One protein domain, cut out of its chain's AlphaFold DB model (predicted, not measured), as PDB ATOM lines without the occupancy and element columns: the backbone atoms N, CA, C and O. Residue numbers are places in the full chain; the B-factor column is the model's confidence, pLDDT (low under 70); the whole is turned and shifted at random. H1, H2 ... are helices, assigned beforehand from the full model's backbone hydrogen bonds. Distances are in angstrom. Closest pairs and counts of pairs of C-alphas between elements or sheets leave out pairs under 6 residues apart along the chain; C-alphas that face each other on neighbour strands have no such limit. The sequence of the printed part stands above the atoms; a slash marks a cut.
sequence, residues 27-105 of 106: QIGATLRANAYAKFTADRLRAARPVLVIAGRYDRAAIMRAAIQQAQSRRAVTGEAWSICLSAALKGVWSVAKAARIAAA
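AT A GLANCE: This is residues 27 to 105 of the 106 residues of an uncharacterized protein of Methylobacterium soli (UniProt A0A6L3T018). Three helices cross at steep angles: H2 and H3 make a V, and H1 crosses the middle of H3, its residues 27 to 33 sticking out. The printed part has 79 residues with helices H1, H2 and H3 in that order, no named strand, and is all helix. It is compact, with a radius of gyration of the C-alphas of 12.7 A and spans of 37 by 25 by 19 A.

HOW THE PARTS SIT: Start at H1, residues 27 to 48; its residues 38 to 46 alone touch H3, residues 82 to 103, closest at C-alphas 38 and 92, 5.0 A apart, at a steep tilt of 61 degrees, the same way. H2, residues 60 to 78, touches H3, closest at C-alphas 71 and 86, 4.8 A apart, at a steep tilt of 48 degrees, opposite ways. H1 and H2 are close but not clearly touching, with closest C-alphas 41 and 70 at 7.4 A. In H1, H2 and H3 every O i to N i+4 pair is within hydrogen-bond range.

IN THESE COORDINATES: Find C-alpha 27 at (185.747, 155.133, 177.417); H1 runs 31.3 A from there. H2 spans 26.0 A; H3 spans 31.3 A to C-alpha 103 at (189.165, 178.042, 199.212).

THE WHOLE: The C-alphas farthest apart, 27 and 55, are 39.6 A apart. The printed part has no cut; look for the long link between H1 and H2, and pLDDT under 70 at residues 41 to 42 and 44 to 51.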
ATOM      1  N   GLN A  27     185.878 153.714 177.052       80.56
ATOM      2  CA  GLN A  27     185.747 155.133 177.417       80.56
ATOM      3  C   GLN A  27     185.676 155.349 178.941       80.56
ATOM      4  O   GLN A  27     186.211 156.339 179.443       80.56
ATOM      5  N   ILE A  28     185.131 154.391 179.701       77.06
ATOM      6  CA  ILE A  28     185.192 154.401 181.177       77.06
ATOM      7  C   ILE A  28     186.652 154.314 181.648       77.06
ATOM      8  O   ILE A  28     187.097 155.099 182.479       77.06
ATOM      9  N   GLY A  29     187.445 153.406 181.072       77.31
ATOM     10  CA  GLY A  29     188.860 153.266 181.423       77.31
ATOM     11  C   GLY A  29     189.679 154.508 181.061       77.31
ATOM     12  O   GLY A  29     190.538 154.934 181.832       77.31
ATOM     13  N   ALA A  30     189.401 155.124 179.910       73.62
ATOM     14  CA  ALA A  30     190.055 156.361 179.490       73.62
ATOM     15  C   ALA A  30     189.707 157.544 180.412       73.62
ATOM     16  O   ALA A  30     190.602 158.273 180.841       73.62
ATOM     17  N   THR A  31     188.429 157.704 180.771       74.62
ATOM     18  CA  THR A  31     187.980 158.767 181.685       74.62
ATOM     19  C   THR A  31     188.525 158.572 183.097       74.62
ATOM     20  O   THR A  31     189.021 159.531 183.683       74.62
ATOM     21  N   LEU A  32     188.544 157.343 183.621       75.81
ATOM     22  CA  LEU A  32     189.158 157.042 184.919       75.81
ATOM     23  C   LEU A  32     190.652 157.377 184.946       75.81
ATOM     24  O   LEU A  32     191.106 158.020 185.890       75.81
ATOM     25  N   ARG A  33     191.418 157.016 183.907       77.06
ATOM     26  CA  ARG A  33     192.850 157.362 183.822       77.06
ATOM     27  C   ARG A  33     193.073 158.869 183.724       77.06
ATOM     28  O   ARG A  33     193.947 159.397 184.408       77.06
ATOM     29  N   ALA A  34     192.271 159.568 182.921       72.31
ATOM     30  CA  ALA A  34     192.337 161.023 182.818       72.31
ATOM     31  C   ALA A  34     192.025 161.702 184.162       72.31
ATOM     32  O   ALA A  34     192.758 162.598 184.581       72.31
ATOM     33  N   ASN A  35     190.994 161.230 184.868       74.38
ATOM     34  CA  ASN A  35     190.601 161.740 186.180       74.38
ATOM     35  C   ASN A  35     191.648 161.432 187.257       74.38
ATOM     36  O   ASN A  35     191.980 162.308 188.050       74.38
ATOM     37  N   ALA A  36     192.211 160.220 187.270       73.12
ATOM     38  CA  ALA A  36     193.281 159.845 188.190       73.12
ATOM     39  C   ALA A  36     194.520 160.719 187.970       73.12
ATOM     40  O   ALA A  36     195.061 161.275 188.921       73.12
ATOM     41  N   TYR A  37     194.926 160.922 186.715       75.19
ATOM     42  CA  TYR A  37     196.036 161.808 186.382       75.19
ATOM     43  C   TYR A  37     195.761 163.263 186.800       75.19
ATOM     44  O   TYR A  37     196.622 163.915 187.395       75.19
ATOM     45  N   ALA A  38     194.548 163.769 186.555       71.56
ATOM     46  CA  ALA A  38     194.121 165.094 187.009       71.56
ATOM     47  C   ALA A  38     194.145 165.222 188.545       71.56
ATOM     48  O   ALA A  38     194.528 166.263 189.074       71.56
ATOM     49  N   LYS A  39     193.788 164.159 189.273       73.88
ATOM     50  CA  LYS A  39     193.850 164.126 190.738       73.88
ATOM     51  C   LYS A  39     195.289 164.104 191.256       73.88
ATOM     52  O   LYS A  39     195.638 164.941 192.076       73.88
ATOM     53  N   PHE A  40     196.148 163.238 190.721       70.50
ATOM     54  CA  PHE A  40     197.564 163.195 191.106       70.50
ATOM     55  C   PHE A  40     198.292 164.510 190.816       70.50
ATOM     56  O   PHE A  40     199.111 164.964 191.613       70.50
ATOM     57  N   THR A  41     197.985 165.145 189.682       67.00
ATOM     58  CA  THR A  41     198.515 166.481 189.374       67.00
ATOM     59  C   THR A  41     197.992 167.526 190.350       67.00
ATOM     60  O   THR A  41     198.776 168.352 190.816       67.00
ATOM     61  N   ALA A  42     196.711 167.461 190.723       66.75
ATOM     62  CA  ALA A  42     196.148 168.343 191.733       66.75
ATOM     63  C   ALA A  42     196.817 168.189 193.102       66.75
ATOM     64  O   ALA A  42     197.218 169.190 193.696       66.75
ATOM     65  N   ASP A  43     197.013 166.955 193.563       70.06
ATOM     66  CA  ASP A  43     197.655 166.660 194.845       70.06
ATOM     67  C   ASP A  43     199.121 167.121 194.861       70.06
ATOM     68  O   ASP A  43     199.569 167.748 195.821       70.06
ATOM     69  N   ARG A  44     199.855 166.912 193.759       67.06
ATOM     70  CA  ARG A  44     201.245 167.372 193.618       67.06
ATOM     71  C   ARG A  44     201.355 168.898 193.642       67.06
ATOM     72  O   ARG A  44     202.247 169.437 194.291       67.06
ATOM     73  N   LEU A  45     200.449 169.602 192.964       64.81
ATOM     74  CA  LEU A  45     200.403 171.065 193.004       64.81
ATOM     75  C   LEU A  45     200.022 171.565 194.397       64.81
ATOM     76  O   LEU A  45     200.617 172.516 194.883       64.81
ATOM     77  N   ARG A  46     199.091 170.898 195.083       64.69
ATOM     78  CA  ARG A  46     198.719 171.243 196.460       64.69
ATOM     79  C   ARG A  46     199.899 171.092 197.425       64.69
ATOM     80  O   ARG A  46     200.107 171.971 198.257       64.69
ATOM     81  N   ALA A  47     200.691 170.030 197.268       61.03
ATOM     82  CA  ALA A  47     201.913 169.801 198.039       61.03
ATOM     83  C   ALA A  47     203.000 170.850 197.747       61.03
ATOM     84  O   ALA A  47     203.665 171.316 198.666       61.03
ATOM     85  N   ALA A  48     203.143 171.272 196.486       60.28
ATOM     86  CA  ALA A  48     204.132 172.271 196.078       60.28
ATOM     87  C   ALA A  48     203.773 173.720 196.476       60.28
ATOM     88  O   ALA A  48     204.610 174.606 196.321       60.28
ATOM     89  N   ARG A  49     202.542 173.978 196.953       61.50
ATOM     90  CA  ARG A  49     202.025 175.317 197.312       61.50
ATOM     91  C   ARG A  49     202.390 176.443 196.311       61.50
ATOM     92  O   ARG A  49     202.762 177.535 196.746       61.50
ATOM     93  N   PRO A  50     202.286 176.257 194.980       61.19
ATOM     94  CA  PRO A  50     202.462 177.374 194.071       61.19
ATOM     95  C   PRO A  50     201.332 178.376 194.324       61.19
ATOM     96  O   PRO A  50     200.156 178.007 194.393       61.19
ATOM     97  N   VAL A  51     201.683 179.651 194.472       67.56
ATOM     98  CA  VAL A  51     200.700 180.728 194.595       67.56
ATOM     99  C   VAL A  51     200.057 180.931 193.221       67.56
ATOM    100  O   VAL A  51     200.551 181.675 192.385       67.56
ATOM    101  N   LEU A  52     198.978 180.196 192.950       75.00
ATOM    102  CA  LEU A  52     198.236 180.273 191.681       75.00
ATOM    103  C   LEU A  52     197.237 181.439 191.657       75.00
ATOM    104  O   LEU A  52     196.718 181.807 190.601       75.00
ATOM    105  N   VAL A  53     196.945 182.000 192.831       73.50
ATOM    106  CA  VAL A  53     196.034 183.124 193.024       73.50
ATOM    107  C   VAL A  53     196.718 184.132 193.937       73.50
ATOM    108  O   VAL A  53     197.080 183.796 195.060       73.50
ATOM    109  N   ILE A  54     196.878 185.363 193.459       75.06
ATOM    110  CA  ILE A  54     197.440 186.489 194.212       75.06
ATOM    111  C   ILE A  54     196.345 187.549 194.310       75.06
ATOM    112  O   ILE A  54     195.803 187.968 193.286       75.06
ATOM    113  N   ALA A  55     195.986 187.956 195.531       72.94
ATOM    114  CA  ALA A  55     194.965 188.982 195.783       72.94
ATOM    115  C   ALA A  55     193.638 188.743 195.018       72.94
ATOM    116  O   ALA A  55     193.076 189.646 194.399       72.94
ATOM    117  N   GLY A  56     193.166 187.490 194.979       72.75
ATOM    118  CA  GLY A  56     191.921 187.117 194.291       72.75
ATOM    119  C   GLY A  56     191.994 187.104 192.755       72.75
ATOM    120  O   GLY A  56     190.986 186.844 192.086       72.75
ATOM    121  N   ARG A  57     193.170 187.339 192.160       83.00
ATOM    122  CA  ARG A  57     193.415 187.222 190.714       83.00
ATOM    123  C   ARG A  57     194.262 185.993 190.417       83.00
ATOM    124  O   ARG A  57     195.156 185.648 191.179       83.00
ATOM    125  N   TYR A  58     193.985 185.335 189.296       87.12
ATOM    126  CA  TYR A  58     194.806 184.219 188.834       87.12
ATOM    127  C   TYR A  58     196.172 184.723 188.367       87.12
ATOM    128  O   TYR A  58     196.238 185.593 187.494       87.12
ATOM    129  N   ASP A  59     197.246 184.134 188.885       88.75
ATOM    130  CA  ASP A  59     198.584 184.342 188.343       88.75
ATOM    131  C   ASP A  59     198.773 183.430 187.122       88.75
ATOM    132  O   ASP A  59     199.086 182.240 187.219       88.75
ATOM    133  N   ARG A  60     198.553 184.003 185.934       88.69
ATOM    134  CA  ARG A  60     198.686 183.289 184.655       88.69
ATOM    135  C   ARG A  60     200.110 182.780 184.424       88.69
ATOM    136  O   ARG A  60     200.272 181.720 183.820       88.69
ATOM    137  N   ALA A  61     201.127 183.501 184.900       87.44
ATOM    138  CA  ALA A  61     202.519 183.099 184.741       87.44
ATOM    139  C   ALA A  61     202.838 181.897 185.639       87.44
ATOM    140  O   ALA A  61     203.431 180.926 185.165       87.44
ATOM    141  N   ALA A  62     202.385 181.913 186.896       85.06
ATOM    142  CA  ALA A  62     202.515 180.769 187.798       85.06
ATOM    143  C   ALA A  62     201.778 179.531 187.261       85.06
ATOM    144  O   ALA A  62     202.346 178.439 187.241       85.06
ATOM    145  N   ILE A  63     200.555 179.707 186.747       88.50
ATOM    146  CA  ILE A  63     199.767 178.630 186.126       88.50
ATOM    147  C   ILE A  63     200.510 178.022 184.930       88.50
ATOM    148  O   ILE A  63     200.622 176.800 184.833       88.50
ATOM    149  N   MET A  64     201.062 178.850 184.039       91.75
ATOM    150  CA  MET A  64     201.809 178.355 182.880       91.75
ATOM    151  C   MET A  64     203.107 177.646 183.277       91.75
ATOM    152  O   MET A  64     203.385 176.570 182.751       91.75
ATOM    153  N   ARG A  65     203.881 178.185 184.229       88.38
ATOM    154  CA  ARG A  65     205.103 177.525 184.731       88.38
ATOM    155  C   ARG A  65     204.791 176.159 185.341       88.38
ATOM    156  O   ARG A  65     205.450 175.175 185.009       88.38
ATOM    157  N   ALA A  66     203.749 176.088 186.169       86.38
ATOM    158  CA  ALA A  66     203.279 174.840 186.757       86.38
ATOM    159  C   ALA A  66     202.829 173.834 185.681       86.38
ATOM    160  O   ALA A  66     203.177 172.654 185.749       86.38
ATOM    161  N   ALA A  67     202.111 174.297 184.652       89.69
ATOM    162  CA  ALA A  67     201.671 173.452 183.542       89.69
ATOM    163  C   ALA A  67     202.850 172.907 182.725       89.69
ATOM    164  O   ALA A  67     202.855 171.724 182.393       89.69
ATOM    165  N   ILE A  68     203.872 173.725 182.451       91.00
ATOM    166  CA  ILE A  68     205.083 173.307 181.732       91.00
ATOM    167  C   ILE A  68     205.838 172.230 182.517       91.00
ATOM    168  O   ILE A  68     206.162 171.188 181.948       91.00
ATOM    169  N   GLN A  69     206.071 172.430 183.819       87.06
ATOM    170  CA  GLN A  69     206.749 171.429 184.651       87.06
ATOM    171  C   GLN A  69     205.977 170.103 184.695       87.06
ATOM    172  O   GLN A  69     206.564 169.027 184.562       87.06
ATOM    173  N   GLN A  70     204.647 170.156 184.824       84.06
ATOM    174  CA  GLN A  70     203.827 168.944 184.783       84.06
ATOM    175  C   GLN A  70     203.862 168.274 183.406       84.06
ATOM    176  O   GLN A  70     204.028 167.057 183.340       84.06
ATOM    177  N   ALA A  71     203.773 169.039 182.319       89.69
ATOM    178  CA  ALA A  71     203.846 168.514 180.960       89.69
ATOM    179  C   ALA A  71     205.185 167.817 180.681       89.69
ATOM    180  O   ALA A  71     205.196 166.748 180.074       89.69
ATOM    181  N   GLN A  72     206.297 168.372 181.176       89.19
ATOM    182  CA  GLN A  72     207.615 167.732 181.110       89.19
ATOM    183  C   GLN A  72     207.622 166.401 181.867       89.19
ATOM    184  O   GLN A  72     208.010 165.383 181.297       89.19
ATOM    185  N   SER A  73     207.113 166.380 183.105       86.06
ATOM    186  CA  SER A  73     207.029 165.143 183.896       86.06
ATOM    187  C   SER A  73     206.141 164.083 183.236       86.06
ATOM    188  O   SER A  73     206.474 162.904 183.246       86.06
ATOM    189  N   ARG A  74     205.031 164.498 182.608       86.38
ATOM    190  CA  ARG A  74     204.131 163.606 181.870       86.38
ATOM    191  C   ARG A  74     204.840 162.992 180.682       86.38
ATOM    192  O   ARG A  74     204.842 161.778 180.543       86.38
ATOM    193  N   ARG A  75     205.455 163.840 179.857       90.25
ATOM    194  CA  ARG A  75     206.159 163.429 178.645       90.25
ATOM    195  C   ARG A  75     207.299 162.467 178.963       90.25
ATOM    196  O   ARG A  75     207.488 161.518 178.216       90.25
ATOM    197  N   ALA A  76     208.010 162.681 180.072       86.75
ATOM    198  CA  ALA A  76     209.067 161.779 180.526       86.75
ATOM    199  C   ALA A  76     208.553 160.361 180.843       86.75
ATOM    200  O   ALA A  76     209.296 159.400 180.682       86.75
ATOM    201  N   VAL A  77     207.291 160.224 181.265       85.50
ATOM    202  CA  VAL A  77     206.673 158.932 181.605       85.50
ATOM    203  C   VAL A  77     205.935 158.314 180.416       85.50
ATOM    204  O   VAL A  77     205.995 157.106 180.224       85.50
ATOM    205  N   THR A  78     205.207 159.115 179.633       87.94
ATOM    206  CA  THR A  78     204.308 158.607 178.582       87.94
ATOM    207  C   THR A  78     204.910 158.624 177.182       87.94
ATOM    208  O   THR A  78     204.406 157.926 176.309       87.94
ATOM    209  N   GLY A  79     205.930 159.449 176.925       88.06
ATOM    210  CA  GLY A  79     206.475 159.665 175.580       88.06
ATOM    211  C   GLY A  79     205.522 160.376 174.605       88.06
ATOM    212  O   GLY A  79     205.848 160.517 173.430       88.06
ATOM    213  N   GLU A  80     204.353 160.839 175.064       91.25
ATOM    214  CA  GLU A  80     203.350 161.501 174.221       91.25
ATOM    215  C   GLU A  80     203.861 162.829 173.630       91.25
ATOM    216  O   GLU A  80     204.772 163.483 174.151       91.25
ATOM    217  N   ALA A  81     203.203 163.283 172.557       94.81
ATOM    218  CA  ALA A  81     203.470 164.586 171.959       94.81
ATOM    219  C   ALA A  81     203.342 165.725 172.990       94.81
ATOM    220  O   ALA A  81     202.463 165.723 173.860       94.81
ATOM    221  N   TRP A  82     204.202 166.741 172.858       91.19
ATOM    222  CA  TRP A  82     204.248 167.880 173.780       91.19
ATOM    223  C   TRP A  82     202.896 168.596 173.913       91.19
ATOM    224  O   TRP A  82     202.484 168.923 175.022       91.19
ATOM    225  N   SER A  83     202.176 168.784 172.804       93.38
ATOM    226  CA  SER A  83     200.859 169.433 172.783       93.38
ATOM    227  C   SER A  83     199.810 168.679 173.607       93.38
ATOM    228  O   SER A  83     199.034 169.308 174.332       93.38
ATOM    229  N   ILE A  84     199.813 167.344 173.556       90.81
ATOM    230  CA  ILE A  84     198.923 166.479 174.344       90.81
ATOM    231  C   ILE A  84     199.269 166.601 175.829       90.81
ATOM    232  O   ILE A  84     198.389 166.849 176.661       90.81
ATOM    233  N   CYS A  85     200.561 166.502 176.155       89.31
ATOM    234  CA  CYS A  85     201.040 166.606 177.528       89.31
ATOM    235  C   CYS A  85     200.697 167.962 178.150       89.31
ATOM    236  O   CYS A  85     200.165 168.018 179.261       89.31
ATOM    237  N   LEU A  86     200.957 169.048 177.418       91.94
ATOM    238  CA  LEU A  86     200.699 170.412 177.864       91.94
ATOM    239  C   LEU A  86     199.205 170.692 178.022       91.94
ATOM    240  O   LEU A  86     198.799 171.251 179.038       91.94
ATOM    241  N   SER A  87     198.372 170.248 177.077       91.31
ATOM    242  CA  SER A  87     196.915 170.428 177.154       91.31
ATOM    243  C   SER A  87     196.317 169.742 178.382       91.31
ATOM    244  O   SER A  87     195.463 170.308 179.068       91.31
ATOM    245  N   ALA A  88     196.769 168.525 178.689       86.94
ATOM    246  CA  ALA A  88     196.302 167.799 179.862       86.94
ATOM    247  C   ALA A  88     196.826 168.406 181.172       86.94
ATOM    248  O   ALA A  88     196.063 168.542 182.130       86.94
ATOM    249  N   ALA A  89     198.095 168.822 181.201       88.56
ATOM    250  CA  ALA A  89     198.682 169.510 182.345       88.56
ATOM    251  C   ALA A  89     197.952 170.826 182.649       88.56
ATOM    252  O   ALA A  89     197.615 171.088 183.801       88.56
ATOM    253  N   LEU A  90     197.629 171.618 181.623       91.44
ATOM    254  CA  LEU A  90     196.919 172.885 181.782       91.44
ATOM    255  C   LEU A  90     195.516 172.685 182.369       91.44
ATOM    256  O   LEU A  90     195.123 173.418 183.273       91.44
ATOM    257  N   LYS A  91     194.778 171.662 181.915       89.44
ATOM    258  CA  LYS A  91     193.470 171.304 182.493       89.44
ATOM    259  C   LYS A  91     193.582 170.953 183.979       89.44
ATOM    260  O   LYS A  91     192.754 171.411 184.767       89.44
ATOM    261  N   GLY A  92     194.607 170.186 184.354       85.50
ATOM    262  CA  GLY A  92     194.889 169.841 185.749       85.50
ATOM    263  C   GLY A  92     195.237 171.068 186.593       85.50
ATOM    264  O   GLY A  92     194.620 171.306 187.623       85.50
ATOM    265  N   VAL A  93     196.161 171.917 186.137       88.44
ATOM    266  CA  VAL A  93     196.542 173.134 186.877       88.44
ATOM    267  C   VAL A  93     195.359 174.098 187.015       88.44
ATOM    268  O   VAL A  93     195.172 174.704 188.069       88.44
ATOM    269  N   TRP A  94     194.524 174.228 185.982       88.06
ATOM    270  CA  TRP A  94     193.364 175.117 186.013       88.06
ATOM    271  C   TRP A  94     192.285 174.666 187.005       88.06
ATOM    272  O   TRP A  94     191.645 175.510 187.640       88.06
ATOM    273  N   SER A  95     192.075 173.355 187.175       85.88
ATOM    274  CA  SER A  95     191.146 172.849 188.193       85.88
ATOM    275  C   SER A  95     191.642 173.170 189.607       85.88
ATOM    276  O   SER A  95     190.852 173.625 190.435       85.88
ATOM    277  N   VAL A  96     192.952 173.053 189.849       83.44
ATOM    278  CA  VAL A  96     193.587 173.433 191.123       83.44
ATOM    279  C   VAL A  96     193.481 174.928 191.375       83.44
ATOM    280  O   VAL A  96     193.102 175.327 192.470       83.44
ATOM    281  N   ALA A  97     193.770 175.764 190.375       85.12
ATOM    282  CA  ALA A  97     193.664 177.215 190.508       85.12
ATOM    283  C   ALA A  97     192.230 177.644 190.866       85.12
ATOM    284  O   ALA A  97     192.037 178.487 191.743       85.12
ATOM    285  N   LYS A  98     191.219 177.021 190.242       87.06
ATOM    286  CA  LYS A  98     189.808 177.231 190.603       87.06
ATOM    287  C   LYS A  98     189.515 176.819 192.046       87.06
ATOM    288  O   LYS A  98     188.917 177.601 192.779       87.06
ATOM    289  N   ALA A  99     189.960 175.634 192.462       83.06
ATOM    290  CA  ALA A  99     189.772 175.162 193.832       83.06
ATOM    291  C   ALA A  99     190.459 176.080 194.860       83.06
ATOM    292  O   ALA A  99     189.869 176.395 195.887       83.06
ATOM    293  N   ALA A 100     191.669 176.564 194.560       81.75
ATOM    294  CA  ALA A 100     192.407 177.496 195.408       81.75
ATOM    295  C   ALA A 100     191.689 178.846 195.549       81.75
ATOM    296  O   ALA A 100     191.623 179.393 196.644       81.75
ATOM    297  N   ARG A 101     191.100 179.367 194.464       82.81
ATOM    298  CA  ARG A 101     190.301 180.600 194.508       82.81
ATOM    299  C   ARG A 101     189.058 180.446 195.382       82.81
ATOM    300  O   ARG A 101     188.755 181.358 196.138       82.81
ATOM    301  N   ILE A 102     188.349 179.323 195.259       83.38
ATOM    302  CA  ILE A 102     187.168 179.036 196.088       83.38
ATOM    303  C   ILE A 102     187.582 178.928 197.557       83.38
ATOM    304  O   ILE A 102     186.970 179.558 198.405       83.38
ATOM    305  N   ALA A 103     188.659 178.195 197.851       77.50
ATOM    306  CA  ALA A 103     189.165 178.042 199.212       77.50
ATOM    307  C   ALA A 103     189.644 179.361 199.843       77.50
ATOM    308  O   ALA A 103     189.560 179.497 201.049       77.50
ATOM    309  N   ALA A 104     190.136 180.317 199.051       72.19
ATOM    310  CA  ALA A 104     190.530 181.643 199.536       72.19
ATOM    311  C   ALA A 104     189.345 182.612 199.733       72.19
ATOM    312  O   ALA A 104     189.547 183.718 200.226       72.19
ATOM    313  N   ALA A 105     188.142 182.242 199.283       70.88
ATOM    314  CA  ALA A 105     186.923 183.037 199.433       70.88
ATOM    315  C   ALA A 105     186.074 182.627 200.654       70.88
ATOM    316  O   ALA A 105     185.103 183.318 200.956       70.88
TER     317      ALA A 105